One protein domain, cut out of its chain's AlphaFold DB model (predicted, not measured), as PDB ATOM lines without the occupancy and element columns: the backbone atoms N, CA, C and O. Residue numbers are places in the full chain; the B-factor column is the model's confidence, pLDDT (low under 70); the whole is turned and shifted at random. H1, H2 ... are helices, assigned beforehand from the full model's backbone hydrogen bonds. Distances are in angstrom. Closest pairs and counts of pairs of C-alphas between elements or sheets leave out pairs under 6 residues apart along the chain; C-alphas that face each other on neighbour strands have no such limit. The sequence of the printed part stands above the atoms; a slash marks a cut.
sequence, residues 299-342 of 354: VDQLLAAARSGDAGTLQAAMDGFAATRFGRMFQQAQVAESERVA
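Overview. This is residues 299 to 342 of the 354 residues of an uncharacterized protein of Luteimonas terrae (UniProt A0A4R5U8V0). A helical hairpin of H1 and H2, side by side, is joined at the far end of H2 to a third, longer helix, H3, which turns off at nearly a right angle, with H2 and H3 making an open V or L. The H3 residues 332 to 342 stick out as a free arm. The printed part has 44 residues with three named helices, H1, H2 and H3 in that order, and no named strand; the class is all helix. The whole is loose, with a radius of gyration of the C-alphas of 12.1 A, and elongated, spanning 33 by 21 by 14 A.

Along the chain. H1, residues 299 to 308, begins with C-alpha 299 at (-32.018, 46.019, 0.192) and measures 14.3 A from first to last C-alpha. H2, residues 311 to 322, measures 16.1 A and begins with C-alpha 311 at (-43.208, 58.082, -0.958). H3, residues 325 to 342, is the longest helix at 26.3 A and ends with C-alpha 342 at (-53.070, 39.170, 18.728).

Arrangement. H1 and H2 form a helical hairpin: they touch, with the closest C-alphas, those of Ala 305 and Leu 314, 4.7 A apart. They run opposite ways at a shallow tilt of 11 degrees. H2 and H3 touch only at the corner by their link, and only just, with 3 pairs of C-alphas within 8 A. H2 touches H3 with residues 321 to 322 alone, and H3 touches H2 with residues 327 to 331 alone; the closest C-alphas of the two, those of Phe 321 and Gly 327, are 5.4 A apart. Their lines are about perpendicular, at 82 degrees. H1 and H3 are apart. In H1, H2 and H3 every O i to N i+4 pair is within hydrogen-bond range.

Size, cuts and confidence. The two C-alphas farthest apart, those of Ser 308 and Ala 342, are 33.7 A apart. The printed part has no cut, and both links, H1 to H2 and H2 to H3, are tight. Residues 307 to 312 also stand free. The mean pLDDT of the printed part is 76.4; residues 325 to 326, 329, 333 and 336 are under 70.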
ATOM      1  N   VAL A 299     -32.154  45.384  -1.127       73.94
ATOM      2  CA  VAL A 299     -32.018  46.019   0.192       73.94
ATOM      3  C   VAL A 299     -31.408  47.417   0.082       73.94
ATOM      4  O   VAL A 299     -31.910  48.342   0.712       73.94
ATOM      5  N   ASP A 300     -30.382  47.601  -0.748       75.88
ATOM      6  CA  ASP A 300     -29.754  48.907  -0.982       75.88
ATOM      7  C   ASP A 300     -30.701  49.863  -1.711       75.88
ATOM      8  O   ASP A 300     -30.734  51.052  -1.398       75.88
ATOM      9  N   GLN A 301     -31.521  49.348  -2.634       77.31
ATOM     10  CA  GLN A 301     -32.575  50.120  -3.301       77.31
ATOM     11  C   GLN A 301     -33.632  50.588  -2.302       77.31
ATOM     12  O   GLN A 301     -34.006  51.760  -2.304       77.31
ATOM     13  N   LEU A 302     -34.063  49.702  -1.399       77.38
ATOM     14  CA  LEU A 302     -35.004  50.046  -0.338       77.38
ATOM     15  C   LEU A 302     -34.409  51.074   0.636       77.38
ATOM     16  O   LEU A 302     -35.083  52.032   1.013       77.38
ATOM     17  N   LEU A 303     -33.133  50.924   1.003       77.69
ATOM     18  CA  LEU A 303     -32.434  51.853   1.893       77.69
ATOM     19  C   LEU A 303     -32.235  53.229   1.244       77.69
ATOM     20  O   LEU A 303     -32.385  54.256   1.908       77.69
ATOM     21  N   ALA A 304     -31.906  53.259  -0.047       75.69
ATOM     22  CA  ALA A 304     -31.774  54.490  -0.815       75.69
ATOM     23  C   ALA A 304     -33.128  55.197  -0.971       75.69
ATOM     24  O   ALA A 304     -33.207  56.409  -0.762       75.69
ATOM     25  N   ALA A 305     -34.199  54.449  -1.245       81.31
ATOM     26  CA  ALA A 305     -35.550  54.990  -1.343       81.31
ATOM     27  C   ALA A 305     -36.073  55.508   0.009       81.31
ATOM     28  O   ALA A 305     -36.709  56.555   0.072       81.31
ATOM     29  N   ALA A 306     -35.738  54.846   1.120       79.56
ATOM     30  CA  ALA A 306     -36.080  55.338   2.456       79.56
ATOM     31  C   ALA A 306     -35.355  56.653   2.795       79.56
ATOM     32  O   ALA A 306     -35.906  57.512   3.481       79.56
ATOM     33  N   ARG A 307     -34.126  56.830   2.295       83.25
ATOM     34  CA  ARG A 307     -33.332  58.055   2.484       83.25
ATOM     35  C   ARG A 307     -33.757  59.204   1.572       83.25
ATOM     36  O   ARG A 307     -33.467  60.348   1.909       83.25
ATOM     37  N   SER A 308     -34.413  58.931   0.441       84.50
ATOM     38  CA  SER A 308     -34.837  59.979  -0.496       84.50
ATOM     39  C   SER A 308     -36.044  60.777   0.004       84.50
ATOM     40  O   SER A 308     -36.230  61.918  -0.411       84.50
ATOM     41  N   GLY A 309     -36.852  60.200   0.903       74.69
ATOM     42  CA  GLY A 309     -38.060  60.830   1.441       74.69
ATOM     43  C   GLY A 309     -39.232  60.899   0.454       74.69
ATOM     44  O   GLY A 309     -40.267  61.474   0.790       74.69
ATOM     45  N   ASP A 310     -39.099  60.311  -0.738       89.50
ATOM     46  CA  ASP A 310     -40.160  60.257  -1.741       89.50
ATOM     47  C   ASP A 310     -41.012  58.992  -1.574       89.50
ATOM     48  O   ASP A 310     -40.535  57.864  -1.723       89.50
ATOM     49  N   ALA A 311     -42.298  59.181  -1.273       80.81
ATOM     50  CA  ALA A 311     -43.208  58.082  -0.958       80.81
ATOM     51  C   ALA A 311     -43.456  57.142  -2.153       80.81
ATOM     52  O   ALA A 311     -43.615  55.940  -1.953       80.81
ATOM     53  N   GLY A 312     -43.457  57.662  -3.387       82.56
ATOM     54  CA  GLY A 312     -43.649  56.847  -4.591       82.56
ATOM     55  C   GLY A 312     -42.452  55.938  -4.867       82.56
ATOM     56  O   GLY A 312     -42.614  54.753  -5.153       82.56
ATOM     57  N   THR A 313     -41.246  56.475  -4.697       78.25
ATOM     58  CA  THR A 313     -39.982  55.747  -4.854       78.25
ATOM     59  C   THR A 313     -39.820  54.683  -3.771       78.25
ATOM     60  O   THR A 313     -39.407  53.561  -4.064       78.25
ATOM     61  N   LEU A 314     -40.191  55.000  -2.524       81.94
ATOM     62  CA  LEU A 314     -40.186  54.031  -1.430       81.94
ATOM     63  C   LEU A 314     -41.183  52.897  -1.673       81.94
ATOM     64  O   LEU A 314     -40.813  51.737  -1.513       81.94
ATOM     65  N   GLN A 315     -42.405  53.206  -2.114       82.06
ATOM     66  CA  GLN A 315     -43.410  52.181  -2.402       82.06
ATOM     67  C   GLN A 315     -42.952  51.238  -3.522       82.06
ATOM     68  O   GLN A 315     -43.009  50.022  -3.359       82.06
ATOM     69  N   ALA A 316     -42.415  51.778  -4.618       76.75
ATOM     70  CA  ALA A 316     -41.893  50.965  -5.715       76.75
ATOM     71  C   ALA A 316     -40.721  50.064  -5.273       76.75
ATOM     72  O   ALA A 316     -40.646  48.898  -5.664       76.75
ATOM     73  N   ALA A 317     -39.832  50.574  -4.415       83.44
ATOM     74  CA  ALA A 317     -38.735  49.789  -3.853       83.44
ATOM     75  C   ALA A 317     -39.229  48.707  -2.876       83.44
ATOM     76  O   ALA A 317     -38.688  47.601  -2.859       83.44
ATOM     77  N   MET A 318     -40.276  48.989  -2.093       78.31
ATOM     78  CA  MET A 318     -40.926  48.010  -1.216       78.31
ATOM     79  C   MET A 318     -41.601  46.890  -2.012       78.31
ATOM     80  O   MET A 318     -41.425  45.724  -1.665       78.31
ATOM     81  N   ASP A 319     -42.304  47.217  -3.097       81.44
ATOM     82  CA  ASP A 319     -42.947  46.230  -3.971       81.44
ATOM     83  C   ASP A 319     -41.897  45.348  -4.669       81.44
ATOM     84  O   ASP A 319     -42.019  44.120  -4.708       81.44
ATOM     85  N   GLY A 320     -40.807  45.964  -5.141       77.94
ATOM     86  CA  GLY A 320     -39.657  45.257  -5.699       77.94
ATOM     87  C   GLY A 320     -38.989  44.329  -4.681       77.94
ATOM     88  O   GLY A 320     -38.707  43.169  -4.986       77.94
ATOM     89  N   PHE A 321     -38.796  44.794  -3.443       81.44
ATOM     90  CA  PHE A 321     -38.263  43.979  -2.356       81.44
ATOM     91  C   PHE A 321     -39.205  42.817  -1.999       81.44
ATOM     92  O   PHE A 321     -38.745  41.678  -1.891       81.44
ATOM     93  N   ALA A 322     -40.513  43.060  -1.885       77.81
ATOM     94  CA  ALA A 322     -41.527  42.049  -1.575       77.81
ATOM     95  C   ALA A 322     -41.632  40.956  -2.655       77.81
ATOM     96  O   ALA A 322     -41.907  39.794  -2.347       77.81
ATOM     97  N   ALA A 323     -41.338  41.287  -3.916       75.06
ATOM     98  CA  ALA A 323     -41.281  40.324  -5.013       75.06
ATOM     99  C   ALA A 323     -40.066  39.372  -4.942       75.06
ATOM    100  O   ALA A 323     -40.040  38.345  -5.633       75.06
ATOM    101  N   THR A 324     -39.073  39.650  -4.091       76.38
ATOM    102  CA  THR A 324     -37.926  38.756  -3.885       76.38
ATOM    103  C   THR A 324     -38.279  37.567  -2.986       76.38
ATOM    104  O   THR A 324     -39.226  37.595  -2.199       76.38
ATOM    105  N   ARG A 325     -37.488  36.486  -3.065       69.81
ATOM    106  CA  ARG A 325     -37.630  35.333  -2.153       69.81
ATOM    107  C   ARG A 325     -37.482  35.761  -0.686       69.81
ATOM    108  O   ARG A 325     -38.241  35.290   0.154       69.81
ATOM    109  N   PHE A 326     -36.541  36.661  -0.406       67.38
ATOM    110  CA  PHE A 326     -36.278  37.175   0.937       67.38
ATOM    111  C   PHE A 326     -37.407  38.087   1.438       67.38
ATOM    112  O   PHE A 326     -37.876  37.912   2.560       67.38
ATOM    113  N   GLY A 327     -37.924  38.982   0.591       70.88
ATOM    114  CA  GLY A 327     -39.081  39.820   0.918       70.88
ATOM    115  C   GLY A 327     -40.336  39.004   1.231       70.88
ATOM    116  O   GLY A 327     -41.005  39.270   2.227       70.88
ATOM    117  N   ARG A 328     -40.599  37.928   0.472       79.06
ATOM    118  CA  ARG A 328     -41.694  36.989   0.782       79.06
ATOM    119  C   ARG A 328     -41.528  36.308   2.142       79.06
ATOM    120  O   ARG A 328     -42.507  36.189   2.874       79.06
ATOM    121  N   MET A 329     -40.312  35.889   2.498       67.44
ATOM    122  CA  MET A 329     -40.027  35.298   3.816       67.44
ATOM    123  C   MET A 329     -40.208  36.315   4.952       67.44
ATOM    124  O   MET A 329     -40.806  35.991   5.976       67.44
ATOM    125  N   PHE A 330     -39.749  37.554   4.764       72.44
ATOM    126  CA  PHE A 330     -39.915  38.632   5.742       72.44
ATOM    127  C   PHE A 330     -41.393  38.963   5.987       72.44
ATOM    128  O   PHE A 330     -41.818  39.118   7.132       72.44
ATOM    129  N   GLN A 331     -42.204  38.998   4.930       72.06
ATOM    130  CA  GLN A 331     -43.636  39.265   5.045       72.06
ATOM    131  C   GLN A 331     -44.385  38.121   5.745       72.06
ATOM    132  O   GLN A 331     -45.246  38.378   6.582       72.06
ATOM    133  N   GLN A 332     -44.008  36.864   5.484       70.31
ATOM    134  CA  GLN A 332     -44.534  35.706   6.219       70.31
ATOM    135  C   GLN A 332     -44.171  35.752   7.711       70.31
ATOM    136  O   GLN A 332     -45.012  35.439   8.553       70.31
ATOM    137  N   ALA A 333     -42.955  36.190   8.053       66.94
ATOM    138  CA  ALA A 333     -42.529  36.346   9.441       66.94
ATOM    139  C   ALA A 333     -43.303  37.455  10.177       66.94
ATOM    140  O   ALA A 333     -43.682  37.260  11.329       66.94
ATOM    141  N   GLN A 334     -43.597  38.585   9.521       71.69
ATOM    142  CA  GLN A 334     -44.407  39.648  10.132       71.69
ATOM    143  C   GLN A 334     -45.858  39.228  10.377       71.69
ATOM    144  O   GLN A 334     -46.414  39.576  11.415       71.69
ATOM    145  N   VAL A 335     -46.461  38.470   9.454       75.31
ATOM    146  CA  VAL A 335     -47.819  37.927   9.633       75.31
ATOM    147  C   VAL A 335     -47.849  36.927  10.791       75.31
ATOM    148  O   VAL A 335     -48.724  37.003  11.648       75.31
ATOM    149  N   ALA A 336     -46.855  36.041  10.880       69.12
ATOM    150  CA  ALA A 336     -46.756  35.102  11.995       69.12
ATOM    151  C   ALA A 336     -46.560  35.811  13.351       69.12
ATOM    152  O   ALA A 336     -47.071  35.350  14.373       69.12
ATOM    153  N   GLU A 337     -45.831  36.930  13.381       70.81
ATOM    154  CA  GLU A 337     -45.623  37.710  14.603       70.81
ATOM    155  C   GLU A 337     -46.873  38.511  15.000       70.81
ATOM    156  O   GLU A 337     -47.236  38.527  16.175       70.81
ATOM    157  N   SER A 338     -47.592  39.111  14.048       71.88
ATOM    158  CA  SER A 338     -48.838  39.830  14.342       71.88
ATOM    159  C   SER A 338     -49.949  38.894  14.828       71.88
ATOM    160  O   SER A 338     -50.673  39.241  15.764       71.88
ATOM    161  N   GLU A 339     -50.028  37.674  14.293       78.31
ATOM    162  CA  GLU A 339     -50.921  36.624  14.800       78.31
ATOM    163  C   GLU A 339     -50.564  36.207  16.236       78.31
ATOM    164  O   GLU A 339     -51.451  36.032  17.075       78.31
ATOM    165  N   ARG A 340     -49.268  36.103  16.560       76.00
ATOM    166  CA  ARG A 340     -48.799  35.794  17.923       76.00
ATOM    167  C   ARG A 340     -49.094  36.911  18.919       76.00
ATOM    168  O   ARG A 340     -49.461  36.620  20.059       76.00
ATOM    169  N   VAL A 341     -48.942  38.171  18.516       75.00
ATOM    170  CA  VAL A 341     -49.273  39.331  19.357       75.00
ATOM    171  C   VAL A 341     -50.781  39.394  19.610       75.00
ATOM    172  O   VAL A 341     -51.188  39.490  20.766       75.00
ATOM    173  N   ALA A 342     -51.612  39.204  18.580       73.75
ATOM    174  CA  ALA A 342     -53.070  39.170  18.728       73.75
ATOM    175  C   ALA A 342     -53.548  38.037  19.660       73.75
ATOM    176  O   ALA A 342     -54.433  38.240  20.493       73.75
TER     177      ALA A 342